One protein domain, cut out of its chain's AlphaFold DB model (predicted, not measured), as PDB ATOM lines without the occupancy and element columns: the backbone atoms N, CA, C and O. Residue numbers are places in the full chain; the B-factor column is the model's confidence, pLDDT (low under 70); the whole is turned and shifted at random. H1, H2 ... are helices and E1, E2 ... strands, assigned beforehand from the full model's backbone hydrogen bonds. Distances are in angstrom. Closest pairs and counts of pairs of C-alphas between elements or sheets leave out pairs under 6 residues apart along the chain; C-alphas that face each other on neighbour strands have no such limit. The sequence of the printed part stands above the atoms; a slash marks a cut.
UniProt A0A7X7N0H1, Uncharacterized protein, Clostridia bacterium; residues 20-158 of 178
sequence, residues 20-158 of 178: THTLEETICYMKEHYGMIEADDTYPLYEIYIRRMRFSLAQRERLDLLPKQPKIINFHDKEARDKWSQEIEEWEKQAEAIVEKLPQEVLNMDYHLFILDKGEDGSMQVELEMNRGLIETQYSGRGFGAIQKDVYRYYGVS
ATOM      1  N   THR A  20      29.110  -0.950  -1.052       95.31
ATOM      2  CA  THR A  20      29.194  -2.001  -2.065       95.31
ATOM      3  C   THR A  20      30.039  -1.524  -3.231       95.31
ATOM      4  O   THR A  20      29.939  -0.366  -3.626       95.31
ATOM      5  N   HIS A  21      30.846  -2.436  -3.752       97.88
ATOM      6  CA  HIS A  21      31.552  -2.291  -5.013       97.88
ATOM      7  C   HIS A  21      31.130  -3.418  -5.957       97.88
ATOM      8  O   HIS A  21      30.606  -4.462  -5.545       97.88
ATOM      9  N   THR A  22      31.344  -3.195  -7.239       97.50
ATOM     10  CA  THR A  22      31.214  -4.192  -8.300       97.50
ATOM     11  C   THR A  22      32.339  -5.229  -8.218       97.50
ATOM     12  O   THR A  22      33.324  -5.061  -7.485       97.50
ATOM     13  N   LEU A  23      32.195  -6.339  -8.946       97.56
ATOM     14  CA  LEU A  23      33.276  -7.322  -9.034       97.56
ATOM     15  C   LEU A  23      34.461  -6.761  -9.818       97.56
ATOM     16  O   LEU A  23      35.598  -7.004  -9.436       97.56
ATOM     17  N   GLU A  24      34.212  -5.938 -10.828       98.25
ATOM     18  CA  GLU A  24      35.227  -5.249 -11.620       98.25
ATOM     19  C   GLU A  24      36.071  -4.312 -10.748       98.25
ATOM     20  O   GLU A  24      37.300  -4.370 -10.777       98.25
ATOM     21  N   GLU A  25      35.432  -3.501  -9.899       98.50
ATOM     22  CA  GLU A  25      36.139  -2.670  -8.915       98.50
ATOM     23  C   GLU A  25      36.934  -3.529  -7.926       98.50
ATOM     24  O   GLU A  25      38.068  -3.199  -7.580       98.50
ATOM     25  N   THR A  26      36.370  -4.661  -7.498       98.44
ATOM     26  CA  THR A  26      37.052  -5.594  -6.589       98.44
ATOM     27  C   THR A  26      38.271  -6.237  -7.251       98.44
ATOM     28  O   THR A  26      39.312  -6.369  -6.611       98.44
ATOM     29  N   ILE A  27      38.192  -6.581  -8.539       98.56
ATOM     30  CA  ILE A  27      39.321  -7.072  -9.336       98.56
ATOM     31  C   ILE A  27      40.416  -6.009  -9.403       98.56
ATOM     32  O   ILE A  27      41.570  -6.311  -9.096       98.56
ATOM     33  N   CYS A  28      40.071  -4.766  -9.750       98.62
ATOM     34  CA  CYS A  28      41.034  -3.664  -9.770       98.62
ATOM     35  C   CYS A  28      41.708  -3.500  -8.405       98.62
ATOM     36  O   CYS A  28      42.936  -3.481  -8.327       98.62
ATOM     37  N   TYR A  29      40.927  -3.503  -7.325       98.62
ATOM     38  CA  TYR A  29      41.446  -3.426  -5.964       98.62
ATOM     39  C   TYR A  29      42.418  -4.566  -5.633       98.62
ATOM     40  O   TYR A  29      43.504  -4.323  -5.113       98.62
ATOM     41  N   MET A  30      42.074  -5.812  -5.969       98.50
ATOM     42  CA  MET A  30      42.945  -6.969  -5.743       98.50
ATOM     43  C   MET A  30      44.272  -6.860  -6.501       98.50
ATOM     44  O   MET A  30      45.337  -7.138  -5.938       98.50
ATOM     45  N   LYS A  31      44.226  -6.428  -7.764       98.56
ATOM     46  CA  LYS A  31      45.418  -6.260  -8.605       98.56
ATOM     47  C   LYS A  31      46.304  -5.128  -8.085       98.56
ATOM     48  O   LYS A  31      47.502  -5.323  -7.909       98.56
ATOM     49  N   GLU A  32      45.722  -3.971  -7.792       98.38
ATOM     50  CA  GLU A  32      46.465  -2.773  -7.389       98.38
ATOM     51  C   GLU A  32      46.981  -2.846  -5.949       98.38
ATOM     52  O   GLU A  32      48.115  -2.450  -5.677       98.38
ATOM     53  N   HIS A  33      46.170  -3.352  -5.019       98.12
ATOM     54  CA  HIS A  33      46.499  -3.340  -3.595       98.12
ATOM     55  C   HIS A  33      47.334  -4.548  -3.164       98.12
ATOM     56  O   HIS A  33      48.207  -4.426  -2.303       98.12
ATOM     57  N   TYR A  34      47.079  -5.718  -3.757       97.75
ATOM     58  CA  TYR A  34      47.733  -6.967  -3.368       97.75
ATOM     59  C   TYR A  34      48.677  -7.532  -4.429       97.75
ATOM     60  O   TYR A  34      49.390  -8.488  -4.130       97.75
ATOM     61  N   GLY A  35      48.717  -6.958  -5.635       97.81
ATOM     62  CA  GLY A  35      49.533  -7.487  -6.728       97.81
ATOM     63  C   GLY A  35      49.031  -8.836  -7.241       97.81
ATOM     64  O   GLY A  35      49.831  -9.633  -7.726       97.81
ATOM     65  N   MET A  36      47.733  -9.128  -7.090       98.12
ATOM     66  CA  MET A  36      47.146 -10.361  -7.613       98.12
ATOM     67  C   MET A  36      47.220 -10.390  -9.139       98.12
ATOM     68  O   MET A  36      46.962  -9.385  -9.805       98.12
ATOM     69  N   ILE A  37      47.546 -11.557  -9.686       98.00
ATOM     70  CA  ILE A  37      47.660 -11.784 -11.126       98.00
ATOM     71  C   ILE A  37      46.525 -12.703 -11.555       98.00
ATOM     72  O   ILE A  37      46.229 -13.690 -10.887       98.00
ATOM     73  N   GLU A  38      45.881 -12.359 -12.662       98.25
ATOM     74  CA  GLU A  38      44.877 -13.216 -13.278       98.25
ATOM     75  C   GLU A  38      45.564 -14.418 -13.930       98.25
ATOM     76  O   GLU A  38      46.497 -14.250 -14.714       98.25
ATOM     77  N   ALA A  39      45.137 -15.619 -13.557       97.25
ATOM     78  CA  ALA A  39      45.619 -16.861 -14.131       97.25
ATOM     79  C   ALA A  39      44.850 -17.209 -15.406       97.25
ATOM     80  O   ALA A  39      43.651 -16.957 -15.520       97.25
ATOM     81  N   ASP A  40      45.552 -17.860 -16.322       94.69
ATOM     82  CA  ASP A  40      45.009 -18.471 -17.527       94.69
ATOM     83  C   ASP A  40      45.141 -20.004 -17.457       94.69
ATOM     84  O   ASP A  40      45.461 -20.585 -16.412       94.69
ATOM     85  N   ASP A  41      44.895 -20.665 -18.585       92.69
ATOM     86  CA  ASP A  41      44.979 -22.118 -18.735       92.69
ATOM     87  C   ASP A  41      46.392 -22.696 -18.528       92.69
ATOM     88  O   ASP A  41      46.538 -23.911 -18.386       92.69
ATOM     89  N   THR A  42      47.428 -21.854 -18.430       94.50
ATOM     90  CA  THR A  42      48.785 -22.296 -18.094       94.50
ATOM     91  C   THR A  42      48.958 -22.582 -16.603       94.50
ATOM     92  O   THR A  42      49.904 -23.275 -16.210       94.50
ATOM     93  N   TYR A  43      48.046 -22.099 -15.748       94.44
ATOM     94  CA  TYR A  43      48.079 -22.395 -14.322       94.44
ATOM     95  C   TYR A  43      47.644 -23.853 -14.055       94.44
ATOM     96  O   TYR A  43      46.540 -24.239 -14.441       94.44
ATOM     97  N   PRO A  44      48.439 -24.672 -13.329       91.44
ATOM     98  CA  PRO A  44      48.219 -26.123 -13.247       91.44
ATOM     99  C   PRO A  44      46.851 -26.586 -12.731       91.44
ATOM    100  O   PRO A  44      46.441 -27.707 -13.017       91.44
ATOM    101  N   LEU A  45      46.156 -25.759 -11.941       92.75
ATOM    102  CA  LEU A  45      44.843 -26.092 -11.375       92.75
ATOM    103  C   LEU A  45      43.694 -25.321 -12.039       92.75
ATOM    104  O   LEU A  45      42.557 -25.441 -11.585       92.75
ATOM    105  N   TYR A  46      43.960 -24.550 -13.100       94.88
ATOM    106  CA  TYR A  46      42.951 -23.708 -13.747       94.88
ATOM    107  C   TYR A  46      41.757 -24.534 -14.227       94.88
ATOM    108  O   TYR A  46      40.623 -24.259 -13.838       94.88
ATOM    109  N   GLU A  47      42.019 -25.602 -14.993       93.88
ATOM    110  CA  GLU A  47      40.974 -26.487 -15.523       93.88
ATOM    111  C   GLU A  47      40.157 -27.146 -14.398       93.88
ATOM    112  O   GLU A  47      38.938 -27.279 -14.485       93.88
ATOM    113  N   ILE A  48      40.813 -27.520 -13.297       93.25
ATOM    114  CA  ILE A  48      40.146 -28.144 -12.151       93.25
ATOM    115  C   ILE A  48      39.183 -27.152 -11.491       93.25
ATOM    116  O   ILE A  48      38.040 -27.506 -11.200       93.25
ATOM    117  N   TYR A  49      39.615 -25.910 -11.271       94.62
ATOM    118  CA  TYR A  49      38.788 -24.903 -10.608       94.62
ATOM    119  C   TYR A  49      37.617 -24.444 -11.477       94.62
ATOM    120  O   TYR A  49      36.481 -24.448 -11.006       94.62
ATOM    121  N   ILE A  50      37.844 -24.177 -12.767       94.25
ATOM    122  CA  ILE A  50      36.752 -23.802 -13.674       94.25
ATOM    123  C   ILE A  50      35.713 -24.929 -13.804       94.25
ATOM    124  O   ILE A  50      34.509 -24.663 -13.795       94.25
ATOM    125  N   ARG A  51      36.143 -26.201 -13.840       93.94
ATOM    126  CA  ARG A  51      35.234 -27.361 -13.836       93.94
ATOM    127  C   ARG A  51      34.446 -27.461 -12.533       93.94
ATOM    128  O   ARG A  51      33.235 -27.676 -12.582       93.94
ATOM    129  N   ARG A  52      35.096 -27.257 -11.381       94.25
ATOM    130  CA  ARG A  52      34.441 -27.266 -10.064       94.25
ATOM    131  C   ARG A  52      33.401 -26.153  -9.941       94.25
ATOM    132  O   ARG A  52      32.290 -26.417  -9.486       94.25
ATOM    133  N   MET A  53      33.730 -24.938 -10.383       95.38
ATOM    134  CA  MET A  53      32.791 -23.814 -10.398       95.38
ATOM    135  C   MET A  53      31.588 -24.131 -11.287       95.38
ATOM    136  O   MET A  53      30.442 -24.020 -10.850       95.38
ATOM    137  N   ARG A  54      31.831 -24.630 -12.506       95.62
ATOM    138  CA  ARG A  54      30.760 -25.032 -13.428       95.62
ATOM    139  C   ARG A  54      29.855 -26.104 -12.817       95.62
ATOM    140  O   ARG A  54      28.635 -26.013 -12.929       95.62
ATOM    141  N   PHE A  55      30.430 -27.094 -12.135       95.81
ATOM    142  CA  PHE A  55      29.671 -28.126 -11.430       95.81
ATOM    143  C   PHE A  55      28.814 -27.554 -10.292       95.81
ATOM    144  O   PHE A  55      27.622 -27.849 -10.222       95.81
ATOM    145  N   SER A  56      29.383 -26.674  -9.466       94.50
ATOM    146  CA  SER A  56      28.667 -25.977  -8.388       94.50
ATOM    147  C   SER A  56      27.462 -25.190  -8.918       94.50
ATOM    148  O   SER A  56      26.347 -25.318  -8.407       94.50
ATOM    149  N   LEU A  57      27.638 -24.441 -10.012       95.94
ATOM    150  CA  LEU A  57      26.544 -23.711 -10.659       95.94
ATOM    151  C   LEU A  57      25.458 -24.653 -11.188       95.94
ATOM    152  O   LEU A  57      24.271 -24.398 -10.988       95.94
ATOM    153  N   ALA A  58      25.837 -25.777 -11.804       96.50
ATOM    154  CA  ALA A  58      24.871 -26.768 -12.271       96.50
ATOM    155  C   ALA A  58      24.054 -27.370 -11.116       96.50
ATOM    156  O   ALA A  58      22.844 -27.532 -11.245       96.50
ATOM    157  N   GLN A  59      24.678 -27.650  -9.969       94.50
ATOM    158  CA  GLN A  59      23.965 -28.125  -8.780       94.50
ATOM    159  C   GLN A  59      22.981 -27.084  -8.232       94.50
ATOM    160  O   GLN A  59      21.916 -27.452  -7.734       94.50
ATOM    161  N   ARG A  60      23.331 -25.794  -8.318       92.69
ATOM    162  CA  ARG A  60      22.507 -24.676  -7.834       92.69
ATOM    163  C   ARG A  60      21.322 -24.383  -8.751       92.69
ATOM    164  O   ARG A  60      20.221 -24.142  -8.265       92.69
ATOM    165  N   GLU A  61      21.548 -24.388 -10.059       94.56
ATOM    166  CA  GLU A  61      20.611 -23.815 -11.033       94.56
ATOM    167  C   GLU A  61      19.956 -24.869 -11.921       94.56
ATOM    168  O   GLU A  61      18.819 -24.682 -12.348       94.56
ATOM    169  N   ARG A  62      20.660 -25.974 -12.190       94.50
ATOM    170  CA  ARG A  62      20.282 -27.004 -13.167       94.50
ATOM    171  C   ARG A  62      20.243 -28.407 -12.573       94.50
ATOM    172  O   ARG A  62      20.584 -29.390 -13.231       94.50
ATOM    173  N   LEU A  63      19.787 -28.510 -11.323       93.81
ATOM    174  CA  LEU A  63      19.597 -29.791 -10.640       93.81
ATOM    175  C   LEU A  63      18.645 -30.721 -11.417       93.81
ATOM    176  O   LEU A  63      18.755 -31.937 -11.299       93.81
ATOM    177  N   ASP A  64      17.749 -30.155 -12.236       95.06
ATOM    178  CA  ASP A  64      16.855 -30.872 -13.154       95.06
ATOM    179  C   ASP A  64      17.595 -31.714 -14.202       95.06
ATOM    180  O   ASP A  64      17.060 -32.724 -14.660       95.06
ATOM    181  N   LEU A  65      18.813 -31.312 -14.572       95.31
ATOM    182  CA  LEU A  65      19.644 -32.015 -15.546       95.31
ATOM    183  C   LEU A  65      20.564 -33.062 -14.914       95.31
ATOM    184  O   LEU A  65      21.107 -33.905 -15.625       95.31
ATOM    185  N   LEU A  66      20.772 -32.997 -13.599       95.81
ATOM    186  CA  LEU A  66      21.692 -33.884 -12.898       95.81
ATOM    187  C   LEU A  66      21.017 -35.219 -12.547       95.81
ATOM    188  O   LEU A  66      19.802 -35.277 -12.326       95.81
ATOM    189  N   PRO A  67      21.790 -36.317 -12.453       95.00
ATOM    190  CA  PRO A  67      21.255 -37.585 -11.992       95.00
ATOM    191  C   PRO A  67      20.735 -37.440 -10.562       95.00
ATOM    192  O   PRO A  67      21.149 -36.568  -9.792       95.00
ATOM    193  N   LYS A  68      19.812 -38.319 -10.172       94.12
ATOM    194  CA  LYS A  68      19.241 -38.285  -8.829       94.12
ATOM    195  C   LYS A  68      20.315 -38.601  -7.788       94.12
ATOM    196  O   LYS A  68      20.888 -39.686  -7.814       94.12
ATOM    197  N   GLN A  69      20.520 -37.684  -6.846       92.19
ATOM    198  CA  GLN A  69      21.473 -37.877  -5.756       92.19
ATOM    199  C   GLN A  69      21.103 -39.088  -4.878       92.19
ATOM    200  O   GLN A  69      19.918 -39.275  -4.553       92.19
ATOM    201  N   PRO A  70      22.099 -39.886  -4.451       92.19
ATOM    202  CA  PRO A  70      21.925 -40.892  -3.414       92.19
ATOM    203  C   PRO A  70      21.323 -40.282  -2.145       92.19
ATOM    204  O   PRO A  70      21.620 -39.150  -1.758       92.19
ATOM    205  N   LYS A  71      20.458 -41.036  -1.465       92.06
ATOM    206  CA  LYS A  71      19.861 -40.567  -0.209       92.06
ATOM    207  C   LYS A  71      20.905 -40.592   0.899       92.06
ATOM    208  O   LYS A  71      21.631 -41.570   1.035       92.06
ATOM    209  N   ILE A  72      20.916 -39.556   1.733       89.44
ATOM    210  CA  ILE A  72      21.719 -39.544   2.956       89.44
ATOM    211  C   ILE A  72      21.278 -40.701   3.858       89.44
ATOM    212  O   ILE A  72      20.083 -40.907   4.092       89.44
ATOM    213  N   ILE A  73      22.259 -41.438   4.367       90.62
ATOM    214  CA  ILE A  73      22.062 -42.587   5.248       90.62
ATOM    215  C   ILE A  73      22.471 -42.273   6.691       90.62
ATOM    216  O   ILE A  73      23.017 -41.216   7.006       90.62
ATOM    217  N   ASN A  74      22.241 -43.233   7.584       86.50
ATOM    218  CA  ASN A  74      22.827 -43.216   8.916       86.50
ATOM    219  C   ASN A  74      24.294 -43.684   8.860       86.50
ATOM    220  O   ASN A  74      24.574 -44.835   8.536       86.50
ATOM    221  N   PHE A  75      25.218 -42.801   9.240       88.88
ATOM    222  CA  PHE A  75      26.667 -43.023   9.187       88.88
ATOM    223  C   PHE A  75      27.237 -43.874  10.344       88.88
ATOM    224  O   PHE A  75      28.455 -43.969  10.491       88.88
ATOM    225  N   HIS A  76      26.407 -44.477  11.199       91.00
ATOM    226  CA  HIS A  76      26.896 -45.361  12.264       91.00
ATOM    227  C   HIS A  76      27.320 -46.748  11.758       91.00
ATOM    228  O   HIS A  76      28.205 -47.365  12.351       91.00
ATOM    229  N   ASP A  77      26.739 -47.214  10.653       92.19
ATOM    230  CA  ASP A  77      27.092 -48.483  10.021       92.19
ATOM    231  C   ASP A  77      28.249 -48.275   9.029       92.19
ATOM    232  O   ASP A  77      28.214 -47.383   8.182       92.19
ATOM    233  N   LYS A  78      29.320 -49.064   9.153       91.31
ATOM    234  CA  LYS A  78      30.475 -48.965   8.254       91.31
ATOM    235  C   LYS A  78      30.154 -49.454   6.839       91.31
ATOM    236  O   LYS A  78      30.512 -48.769   5.894       91.31
ATOM    237  N   GLU A  79      29.474 -50.583   6.690       91.00
ATOM    238  CA  GLU A  79      29.179 -51.153   5.373       91.00
ATOM    239  C   GLU A  79      28.202 -50.260   4.602       91.00
ATOM    240  O   GLU A  79      28.404 -49.981   3.420       91.00
ATOM    241  N   ALA A  80      27.197 -49.716   5.295       91.25
ATOM    242  CA  ALA A  80      26.294 -48.738   4.697       91.25
ATOM    243  C   ALA A  80      27.047 -47.481   4.229       91.25
ATOM    244  O   ALA A  80      26.777 -46.982   3.138       91.25
ATOM    245  N   ARG A  81      28.010 -46.985   5.022       93.69
ATOM    246  CA  ARG A  81      28.868 -45.849   4.644       93.69
ATOM    247  C   ARG A  81      29.722 -46.131   3.425       93.69
ATOM    248  O   ARG A  81      29.753 -45.296   2.529       93.69
ATOM    249  N   ASP A  82      30.390 -47.277   3.399       93.38
ATOM    250  CA  ASP A  82      31.278 -47.648   2.300       93.38
ATOM    251  C   ASP A  82      30.471 -47.761   0.996       93.38
ATOM    252  O   ASP A  82      30.862 -47.207  -0.032       93.38
ATOM    253  N   LYS A  83      29.280 -48.371   1.058       93.44
ATOM    254  CA  LYS A  83      28.350 -48.430  -0.075       93.44
ATOM    255  C   LYS A  83      27.871 -47.043  -0.513       93.44
ATOM    256  O   LYS A  83      27.881 -46.744  -1.701       93.44
ATOM    257  N   TRP A  84      27.458 -46.193   0.424       95.25
ATOM    258  CA  TRP A  84      27.005 -44.836   0.108       95.25
ATOM    259  C   TRP A  84      28.123 -43.985  -0.510       95.25
ATOM    260  O   TRP A  84      27.860 -43.235  -1.443       95.25
ATOM    261  N   SER A  85      29.370 -44.145  -0.051       93.56
ATOM    262  CA  SER A  85      30.540 -43.485  -0.646       93.56
ATOM    263  C   SER A  85      30.699 -43.863  -2.118       93.56
ATOM    264  O   SER A  85      30.848 -42.986  -2.959       93.56
ATOM    265  N   GLN A  86      30.581 -45.153  -2.448       94.88
ATOM    266  CA  GLN A  86      30.642 -45.627  -3.835       94.88
ATOM    267  C   GLN A  86      29.481 -45.092  -4.686       94.88
ATOM    268  O   GLN A  86      29.686 -44.709  -5.834       94.88
ATOM    269  N   GLU A  87      28.263 -45.048  -4.134       95.88
ATOM    270  CA  GLU A  87      27.096 -44.477  -4.823       95.88
ATOM    271  C   GLU A  87      27.270 -42.977  -5.104       95.88
ATOM    272  O   GLU A  87      26.870 -42.509  -6.169       95.88
ATOM    273  N   ILE A  88      27.866 -42.226  -4.172       95.31
ATOM    274  CA  ILE A  88      28.176 -40.802  -4.348       95.31
ATOM    275  C   ILE A  88      29.269 -40.606  -5.392       95.31
ATOM    276  O   ILE A  88      29.071 -39.801  -6.290       95.31
ATOM    277  N   GLU A  89      30.363 -41.366  -5.338       95.62
ATOM    278  CA  GLU A  89      31.439 -41.280  -6.334       95.62
ATOM    279  C   GLU A  89      30.936 -41.577  -7.755       95.62
ATOM    280  O   GLU A  89      31.335 -40.923  -8.719       95.62
ATOM    281  N   GLU A  90      30.055 -42.567  -7.911       96.44
ATOM    282  CA  GLU A  90      29.444 -42.886  -9.204       96.44
ATOM    283  C   GLU A  90      28.476 -41.785  -9.658       96.44
ATOM    284  O   GLU A  90      28.482 -41.385 -10.825       96.44
ATOM    285  N   TRP A  91      27.672 -41.252  -8.734       96.25
ATOM    286  CA  TRP A  91      26.791 -40.121  -9.010       96.25
ATOM    287  C   TRP A  91      27.580 -38.873  -9.436       96.25
ATOM    288  O   TRP A  91      27.203 -38.242 -10.424       96.25
ATOM    289  N   GLU A  92      28.678 -38.545  -8.748       95.00
ATOM    290  CA  GLU A  92      29.554 -37.410  -9.065       95.00
ATOM    291  C   GLU A  92      30.127 -37.548 -10.475       95.00
ATOM    292  O   GLU A  92      29.964 -36.635 -11.280       95.00
ATOM    293  N   LYS A  93      30.680 -38.714 -10.836       95.12
ATOM    294  CA  LYS A  93      31.201 -38.966 -12.195       95.12
ATOM    295  C   LYS A  93      30.144 -38.764 -13.277       95.12
ATOM    296  O   LYS A  93      30.418 -38.153 -14.311       95.12
ATOM    297  N   GLN A  94      28.934 -39.283 -13.063       96.50
ATOM    298  CA  GLN A  94      27.839 -39.128 -14.023       96.50
ATOM    299  C   GLN A  94      27.395 -37.668 -14.139       96.50
ATOM    300  O   GLN A  94      27.173 -37.174 -15.245       96.50
ATOM    301  N   ALA A  95      27.274 -36.979 -13.005       96.50
ATOM    302  CA  ALA A  95      26.880 -35.583 -12.954       96.50
ATOM    303  C   ALA A  95      27.931 -34.688 -13.632       96.50
ATOM    304  O   ALA A  95      27.570 -33.868 -14.473       96.50
ATOM    305  N   GLU A  96      29.221 -34.883 -13.352       95.25
ATOM    306  CA  GLU A  96      30.316 -34.148 -13.994       95.25
ATOM    307  C   GLU A  96      30.318 -34.348 -15.513       95.25
ATOM    308  O   GLU A  96      30.380 -33.370 -16.258       95.25
ATOM    309  N   ALA A  97      30.150 -35.588 -15.986       95.62
ATOM    310  CA  ALA A  97      30.094 -35.893 -17.415       95.62
ATOM    311  C   ALA A  97      28.892 -35.249 -18.134       95.62
ATOM    312  O   ALA A  97      28.945 -35.017 -19.347       95.62
ATOM    313  N   ILE A  98      27.794 -34.988 -17.415       96.44
ATOM    314  CA  ILE A  98      26.653 -34.219 -17.929       96.44
ATOM    315  C   ILE A  98      27.007 -32.732 -17.978       96.44
ATOM    316  O   ILE A  98      26.836 -32.114 -19.028       96.44
ATOM    317  N   VAL A  99      27.531 -32.176 -16.879       96.56
ATOM    318  CA  VAL A  99      27.881 -30.749 -16.761       96.56
ATOM    319  C   VAL A  99      28.918 -30.319 -17.797       96.56
ATOM    320  O   VAL A  99      28.779 -29.252 -18.399       96.56
ATOM    321  N   GLU A 100      29.920 -31.160 -18.050       94.12
ATOM    322  CA  GLU A 100      30.968 -30.926 -19.051       94.12
ATOM    323  C   GLU A 100      30.395 -30.740 -20.465       94.12
ATOM    324  O   GLU A 100      30.928 -29.975 -21.264       94.12
ATOM    325  N   LYS A 101      29.267 -31.392 -20.766       94.75
ATOM    326  CA  LYS A 101      28.601 -31.335 -22.076       94.75
ATOM    327  C   LYS A 101      27.518 -30.263 -22.162       94.75
ATOM    328  O   LYS A 101      26.925 -30.101 -23.230       94.75
ATOM    329  N   LEU A 102      27.215 -29.558 -21.068       94.94
ATOM    330  CA  LEU A 102      26.206 -28.503 -21.103       94.94
ATOM    331  C   LEU A 102      26.719 -27.332 -21.943       94.94
ATOM    332  O   LEU A 102      27.829 -26.854 -21.696       94.94
ATOM    333  N   PRO A 103      25.923 -26.830 -22.898       94.25
ATOM    334  CA  PRO A 103      26.321 -25.682 -23.695       94.25
ATOM    335  C   PRO A 103      26.297 -24.399 -22.847       94.25
ATOM    336  O   PRO A 103      25.639 -24.327 -21.805       94.25
ATOM    337  N   GLN A 104      27.028 -23.371 -23.281       90.56
ATOM    338  CA  GLN A 104      27.174 -22.118 -22.531       90.56
ATOM    339  C   GLN A 104      25.841 -21.369 -22.378       90.56
ATOM    340  O   GLN A 104      25.637 -20.663 -21.402       90.56
ATOM    341  N   GLU A 105      24.895 -21.561 -23.293       92.81
ATOM    342  CA  GLU A 105      23.558 -20.963 -23.229       92.81
ATOM    343  C   GLU A 105      22.677 -21.610 -22.148       92.81
ATOM    344  O   GLU A 105      21.720 -21.006 -21.671       92.81
ATOM    345  N   VAL A 106      22.984 -22.855 -21.769       93.38
ATOM    346  CA  VAL A 106      22.263 -23.628 -20.742       93.38
ATOM    347  C   VAL A 106      22.815 -23.341 -19.351       93.38
ATOM    348  O   VAL A 106      22.049 -23.357 -18.384       93.38
ATOM    349  N   LEU A 107      24.124 -23.102 -19.263       93.56
ATOM    350  CA  LEU A 107      24.831 -22.721 -18.049       93.56
ATOM    351  C   LEU A 107      25.925 -21.714 -18.417       93.56
ATOM    352  O   LEU A 107      27.066 -22.089 -18.703       93.56
ATOM    353  N   ASN A 108      25.548 -20.435 -18.460       94.44
ATOM    354  CA  ASN A 108      26.487 -19.360 -18.749       94.44
ATOM    355  C   ASN A 108      27.364 -19.122 -17.524       94.44
ATOM    356  O   ASN A 108      26.876 -19.057 -16.400       94.44
ATOM    357  N   MET A 109      28.658 -18.987 -17.752       94.94
ATOM    358  CA  MET A 109      29.636 -18.768 -16.702       94.94
ATOM    359  C   MET A 109      30.685 -17.797 -17.213       94.94
ATOM    360  O   MET A 109      31.226 -18.001 -18.301       94.94
ATOM    361  N   ASP A 110      30.946 -16.766 -16.426       96.56
ATOM    362  CA  ASP A 110      32.008 -15.799 -16.661       96.56
ATOM    363  C   ASP A 110      32.984 -15.903 -15.491       96.56
ATOM    364  O   ASP A 110      32.717 -15.400 -14.399       96.56
ATOM    365  N   TYR A 111      34.022 -16.717 -15.685       96.56
ATOM    366  CA  TYR A 111      34.889 -17.213 -14.622       96.56
ATOM    367  C   TYR A 111      36.266 -16.566 -14.688       96.56
ATOM    368  O   TYR A 111      36.923 -16.603 -15.728       96.56
ATOM    369  N   HIS A 112      36.736 -16.084 -13.540       97.69
ATOM    370  CA  HIS A 112      38.086 -15.554 -13.387       97.69
ATOM    371  C   HIS A 112      38.783 -16.175 -12.181       97.69
ATOM    372  O   HIS A 112      38.176 -16.400 -11.132       97.69
ATOM    373  N   LEU A 113      40.087 -16.407 -12.319       98.25
ATOM    374  CA  LEU A 113      40.944 -16.917 -11.258       98.25
ATOM    375  C   LEU A 113      42.087 -15.936 -11.021       98.25
ATOM    376  O   LEU A 113      42.868 -15.669 -11.926       98.25
ATOM    377  N   PHE A 114      42.224 -15.447  -9.795       98.44
ATOM    378  CA  PHE A 114      43.324 -14.577  -9.388       98.44
ATOM    379  C   PHE A 114      44.233 -15.281  -8.394       98.44
ATOM    380  O   PHE A 114      43.765 -15.923  -7.455       98.44
ATOM    381  N   ILE A 115      45.541 -15.131  -8.582       98.12
ATOM    382  CA  ILE A 115      46.576 -15.765  -7.773       98.12
ATOM    383  C   ILE A 115      47.422 -14.689  -7.094       98.12
ATOM    384  O   ILE A 115      47.909 -13.754  -7.730       98.12
ATOM    385  N   LEU A 116      47.638 -14.860  -5.793       97.50
ATOM    386  CA  LEU A 116      48.703 -14.213  -5.039       97.50
ATOM    387  C   LEU A 116      49.656 -15.295  -4.544       97.50
ATOM    388  O   LEU A 116      49.327 -16.009  -3.598       97.50
ATOM    389  N   ASP A 117      50.823 -15.411  -5.165       95.31
ATOM    390  CA  ASP A 117      51.857 -16.362  -4.765       95.31
ATOM    391  C   ASP A 117      52.999 -15.635  -4.044       95.31
ATOM    392  O   ASP A 117      53.560 -14.668  -4.562       95.31
ATOM    393  N   LYS A 118      53.321 -16.078  -2.825       95.00
ATOM    394  CA  LYS A 118      54.441 -15.572  -2.020       95.00
ATOM    395  C   LYS A 118      55.544 -16.622  -1.847       95.00
ATOM    396  O   LYS A 118      56.371 -16.500  -0.946       95.00
ATOM    397  N   GLY A 119      55.574 -17.651  -2.695       93.81
ATOM    398  CA  GLY A 119      56.557 -18.725  -2.633       93.81
ATOM    399  C   GLY A 119      56.414 -19.538  -1.347       93.81
ATOM    400  O   GLY A 119      55.342 -20.056  -1.041       93.81
ATOM    401  N   GLU A 120      57.493 -19.643  -0.568       94.25
ATOM    402  CA  GLU A 120      57.520 -20.439   0.670       94.25
ATOM    403  C   GLU A 120      56.534 -19.945   1.746       94.25
ATOM    404  O   GLU A 120      56.106 -20.726   2.598       94.25
ATOM    405  N   ASP A 121      56.119 -18.675   1.687       93.56
ATOM    406  CA  ASP A 121      55.156 -18.091   2.629       93.56
ATOM    407  C   ASP A 121      53.697 -18.496   2.346       93.56
ATOM    408  O   ASP A 121      52.805 -18.234   3.167       93.56
ATOM    409  N   GLY A 122      53.454 -19.160   1.213       96.19
ATOM    410  CA  GLY A 122      52.156 -19.665   0.783       96.19
ATOM    411  C   GLY A 122      51.546 -18.875  -0.371       96.19
ATOM    412  O   GLY A 122      52.137 -17.946  -0.923       96.19
ATOM    413  N   SER A 123      50.324 -19.254  -0.727       96.44
ATOM    414  CA  SER A 123      49.589 -18.671  -1.847       96.44
ATOM    415  C   SER A 123      48.102 -18.540  -1.542       96.44
ATOM    416  O   SER A 123      47.568 -19.230  -0.671       96.44
ATOM    417  N   MET A 124      47.434 -17.650  -2.268       97.50
ATOM    418  CA  MET A 124      45.990 -17.454  -2.232       97.50
ATOM    419  C   MET A 124      45.434 -17.454  -3.645       97.50
ATOM    420  O   MET A 124      45.998 -16.832  -4.542       97.50
ATOM    421  N   GLN A 125      44.312 -18.139  -3.813       97.69
ATOM    422  CA  GLN A 125      43.519 -18.155  -5.025       97.69
ATOM    423  C   GLN A 125      42.168 -17.501  -4.731       97.69
ATOM    424  O   GLN A 125      41.549 -17.783  -3.699       97.69
ATOM    425  N   VAL A 126      41.727 -16.627  -5.629       97.94
ATOM    426  CA  VAL A 126      40.407 -15.993  -5.608       97.94
ATOM    427  C   VAL A 126      39.688 -16.365  -6.896       97.94
ATOM    428  O   VAL A 126      40.103 -15.958  -7.978       97.94
ATOM    429  N   GLU A 127      38.640 -17.167  -6.769       97.69
ATOM    430  CA  GLU A 127      37.761 -17.579  -7.860       97.69
ATOM    431  C   GLU A 127      36.559 -16.631  -7.896       97.69
ATOM    432  O   GLU A 127      35.950 -16.348  -6.859       97.69
ATOM    433  N   LEU A 128      36.224 -16.135  -9.082       97.56
ATOM    434  CA  LEU A 128      35.121 -15.209  -9.311       97.56
ATOM    435  C   LEU A 128      34.189 -15.758 -10.386       97.56
ATOM    436  O   LEU A 128      34.659 -16.247 -11.411       97.56
ATOM    437  N   GLU A 129      32.881 -15.621 -10.172       96.94
ATOM    438  CA  GLU A 129      31.880 -15.783 -11.229       96.94
ATOM    439  C   GLU A 129      31.069 -14.492 -11.362       96.94
ATOM    440  O   GLU A 129      30.348 -14.095 -10.438       96.94
ATOM    441  N   MET A 130      31.227 -13.820 -12.505       97.06
ATOM    442  CA  MET A 130      30.775 -12.437 -12.680       97.06
ATOM    443  C   MET A 130      29.254 -12.324 -12.758       97.06
ATOM    444  O   MET A 130      28.669 -11.415 -12.171       97.06
ATOM    445  N   ASN A 131      28.590 -13.270 -13.427       95.50
ATOM    446  CA  ASN A 131      27.151 -13.194 -13.681       95.50
ATOM    447  C   ASN A 131      26.303 -13.347 -12.405       95.50
ATOM    448  O   ASN A 131      25.196 -12.814 -12.338       95.50
ATOM    449  N   ARG A 132      26.789 -14.095 -11.407       94.81
ATOM    450  CA  ARG A 132      26.116 -14.356 -10.123       94.81
ATOM    451  C   ARG A 132      26.730 -13.573  -8.964       94.81
ATOM    452  O   ARG A 132      26.207 -13.646  -7.855       94.81
ATOM    453  N   GLY A 133      27.811 -12.826  -9.184       94.81
ATOM    454  CA  GLY A 133      28.463 -12.075  -8.111       94.81
ATOM    455  C   GLY A 133      29.162 -12.976  -7.085       94.81
ATOM    456  O   GLY A 133      29.186 -12.646  -5.896       94.81
ATOM    457  N   LEU A 134      29.663 -14.143  -7.506       95.06
ATOM    458  CA  LEU A 134      30.265 -15.118  -6.595       95.06
ATOM    459  C   LEU A 134      31.753 -14.837  -6.403       95.06
ATOM    460  O   LEU A 134      32.474 -14.574  -7.362       95.06
ATOM    461  N   ILE A 135      32.195 -14.938  -5.150       96.25
ATOM    462  CA  ILE A 135      33.602 -14.883  -4.754       96.25
ATOM    463  C   ILE A 135      33.878 -16.096  -3.876       96.25
ATOM    464  O   ILE A 135      33.252 -16.244  -2.818       96.25
ATOM    465  N   GLU A 136      34.842 -16.916  -4.273       94.75
ATOM    466  CA  GLU A 136      35.415 -17.976  -3.452       94.75
ATOM    467  C   GLU A 136      36.910 -17.733  -3.268       94.75
ATOM    468  O   GLU A 136      37.602 -17.216  -4.140       94.75
ATOM    469  N   THR A 137      37.427 -18.096  -2.101       95.88
ATOM    470  CA  THR A 137      38.845 -17.914  -1.793       95.88
ATOM    471  C   THR A 137      39.386 -19.136  -1.091       95.88
ATOM    472  O   THR A 137      38.774 -19.628  -0.139       95.88
ATOM    473  N   GLN A 138      40.580 -19.540  -1.482       94.81
ATOM    474  CA  GLN A 138      41.355 -20.594  -0.846       94.81
ATOM    475  C   GLN A 138      42.783 -20.082  -0.668       94.81
ATOM    476  O   GLN A 138      43.261 -19.263  -1.450       94.81
ATOM    477  N   TYR A 139      43.442 -20.486   0.412       96.44
ATOM    478  CA  TYR A 139      44.811 -20.062   0.665       96.44
ATOM    479  C   TYR A 139      45.560 -21.049   1.552       96.44
ATOM    480  O   TYR A 139      44.976 -21.772   2.364       96.44
ATOM    481  N   SER A 140      46.880 -21.013   1.435       94.75
ATOM    482  CA  SER A 140      47.834 -21.675   2.318       94.75
ATOM    483  C   SER A 140      48.798 -20.639   2.902       94.75
ATOM    484  O   SER A 140      48.995 -19.571   2.333       94.75
ATOM    485  N   GLY A 141      49.385 -20.927   4.064       93.69
ATOM    486  CA  GLY A 141      50.302 -19.998   4.729       93.69
ATOM    487  C   GLY A 141      49.622 -19.010   5.684       93.69
ATOM    488  O   GLY A 141      48.442 -19.126   6.029       93.69
ATOM    489  N   ARG A 142      50.401 -18.057   6.204       91.75
ATOM    490  CA  ARG A 142      49.958 -17.108   7.244       91.75
ATOM    491  C   ARG A 142      49.585 -15.757   6.632       91.75
ATOM    492  O   ARG A 142      50.127 -15.341   5.623       91.75
ATOM    493  N   GLY A 143      48.665 -15.036   7.274       91.00
ATOM    494  CA  GLY A 143      48.311 -13.657   6.898       91.00
ATOM    495  C   GLY A 143      47.255 -13.515   5.796       91.00
ATOM    496  O   GLY A 143      46.556 -12.506   5.775       91.00
ATOM    497  N   PHE A 144      47.032 -14.532   4.960       96.69
ATOM    498  CA  PHE A 144      46.018 -14.486   3.896       96.69
ATOM    499  C   PHE A 144      44.575 -14.355   4.405       96.69
ATOM    500  O   PHE A 144      43.757 -13.721   3.752       96.69
ATOM    501  N   GLY A 145      44.269 -14.823   5.619       96.75
ATOM    502  CA  GLY A 145      42.952 -14.595   6.229       96.75
ATOM    503  C   GLY A 145      42.632 -13.111   6.479       96.75
ATOM    504  O   GLY A 145      41.463 -12.737   6.539       96.75
ATOM    505  N   ALA A 146      43.644 -12.242   6.613       96.75
ATOM    506  CA  ALA A 146      43.423 -10.796   6.674       96.75
ATOM    507  C   ALA A 146      43.100 -10.227   5.284       96.75
ATOM    508  O   ALA A 146      42.149  -9.460   5.164       96.75
ATOM    509  N   ILE A 147      43.829 -10.673   4.256       97.88
ATOM    510  CA  ILE A 147      43.605 -10.306   2.848       97.88
ATOM    511  C   ILE A 147      42.199 -10.726   2.412       97.88
ATOM    512  O   ILE A 147      41.443  -9.908   1.908       97.88
ATOM    513  N   GLN A 148      41.795 -11.967   2.698       98.12
ATOM    514  CA  GLN A 148      40.442 -12.461   2.436       98.12
ATOM    515  C   GLN A 148      39.384 -11.554   3.073       98.12
ATOM    516  O   GLN A 148      38.479 -11.076   2.395       98.12
ATOM    517  N   LYS A 149      39.491 -11.277   4.378       97.88
ATOM    518  CA  LYS A 149      38.521 -10.415   5.070       97.88
ATOM    519  C   LYS A 149      38.467  -9.015   4.471       97.88
ATOM    520  O   LYS A 149      37.397  -8.416   4.474       97.88
ATOM    521  N   ASP A 150      39.592  -8.501   3.998       98.12
ATOM    522  CA  ASP A 150      39.673  -7.195   3.366       98.12
ATOM    523  C   ASP A 150      39.037  -7.178   1.966       98.12
ATOM    524  O   ASP A 150      38.185  -6.335   1.714       98.12
ATOM    525  N   VAL A 151      39.314  -8.173   1.115       98.31
ATOM    526  CA  VAL A 151      38.675  -8.325  -0.207       98.31
ATOM    527  C   VAL A 151      37.151  -8.407  -0.084       98.31
ATOM    528  O   VAL A 151      36.437  -7.663  -0.752       98.31
ATOM    529  N   TYR A 152      36.626  -9.236   0.827       98.25
ATOM    530  CA  TYR A 152      35.175  -9.325   1.040       98.25
ATOM    531  C   TYR A 152      34.586  -8.038   1.635       98.25
ATOM    532  O   TYR A 152      33.437  -7.704   1.349       98.25
ATOM    533  N   ARG A 153      35.342  -7.299   2.461       97.88
ATOM    534  CA  ARG A 153      34.912  -5.982   2.960       97.88
ATOM    535  C   ARG A 153      34.884  -4.939   1.853       97.88
ATOM    536  O   ARG A 153      33.971  -4.121   1.864       97.88
ATOM    537  N   TYR A 154      35.864  -4.969   0.952       98.38
ATOM    538  CA  TYR A 154      35.924  -4.077  -0.193       98.38
ATOM    539  C   TYR A 154      34.758  -4.357  -1.134       98.38
ATOM    540  O   TYR A 154      33.973  -3.449  -1.373       98.38
ATOM    541  N   TYR A 155      34.549  -5.611  -1.557       98.06
ATOM    542  CA  TYR A 155      33.355  -5.974  -2.327       98.06
ATOM    543  C   TYR A 155      32.093  -5.517  -1.591       98.06
ATOM    544  O   TYR A 155      31.232  -4.853  -2.163       98.06
ATOM    545  N   GLY A 156      32.021  -5.777  -0.287       97.56
ATOM    546  CA  GLY A 156      31.042  -5.159   0.594       97.56
ATOM    547  C   GLY A 156      29.610  -5.624   0.332       97.56
ATOM    548  O   GLY A 156      29.376  -6.624  -0.349       97.56
ATOM    549  N   VAL A 157      28.647  -4.925   0.924       97.94
ATOM    550  CA  VAL A 157      27.211  -5.236   0.890       97.94
ATOM    551  C   VAL A 157      26.398  -3.944   0.870       97.94
ATOM    552  O   VAL A 157      26.756  -2.960   1.520       97.94
ATOM    553  N   SER A 158      25.288  -3.937   0.144       97.31
ATOM    554  CA  SER A 158      24.320  -2.841   0.179       97.31
ATOM    555  C   SER A 158      23.462  -2.874   1.455       97.31
ATOM    556  O   SER A 158      23.480  -3.836   2.226       97.31
TER     557      SER A 158
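Overview. This is residues 20 to 158 of the 178 residues of an uncharacterized protein of Clostridia bacterium (UniProt A0A7X7N0H1). A small sheet of three strands has H1 and H4 side by side over one face and H2 over the other, three layers in all, with helices on both faces of a sheet. H3, the longest helix, lies off the sheet beyond H2, joined to it by a long stretch with no named element, residues 62 to 77, and meets H2 at a corner. The printed part has 139 residues, with four named helices and three named strands in the order H1, H2, H3, E1, E2, E3, H4; the sheet runs E1, E2, E3, antiparallel throughout, and the class is mixed, helices and strands. The whole is loose, with a radius of gyration of the C-alphas of 18.1 A and spans of 51 by 37 by 35 A.

Along the chain. H1 is residues 23 to 34, beginning at C-alpha 23 (33.276, -7.322, -9.034), 15.5 A long. H2 is residues 46 to 61, 22.5 A. H3 is residues 78 to 99, 31.1 A, ending at C-alpha 99 (27.881, -30.749, -16.761). E1 is residues 111 to 117, E2 residues 123 to 129 and E3 residues 134 to 139. H4 is residues 144 to 155, 16.5 A, ending at C-alpha 155 (33.355, -5.974, -2.327).

Arrangement. E1, E2 and E3 form a meander, each strand the antiparallel neighbour of the one before. In the hairpin of E1 and E2, N 114 and O 126 are within hydrogen-bond range at 2.8 A; in that of E2 and E3, N 127 and O 136 are at 2.8 A. Residues 37 to 38 pair antiparallel with residues 114 to 115 of E1. H1 is on the sheet at a height of 10.0 A, over E1 and E2 and along the strands. H4 is on the same face at a height of 9.8 A, over E3 and only just over E2, where 3 of its C-alphas fall. H4 touches H1 with residues 151 to 155 alone, at a steep tilt of 38 degrees, opposite ways; the closest C-alphas are those of Thr 26 and Tyr 155, 5.7 A apart. H2 is on the opposite face at a height of 10.0 A, slantwise to the strands at 45 degrees to E1 on the local plane. H3 is not on the sheet; it touches H2 with residues 96 to 99 alone, about perpendicular at 82 degrees, the closest C-alphas being those of Phe 55 and Val 99, 6.2 A apart. H3 and H4 are apart. In H1, H2, H3 and H4 every O i to N i+4 pair is within hydrogen-bond range.

Size, cuts and confidence. The two C-alphas farthest apart are those of Glu 32 and Glu 79, 52.9 A. The printed part has no cut, and the links H1 to H2, H2 to H3 and H3 to E1 are long. The mean pLDDT of the printed part is 95.4, and no printed residue is under 70.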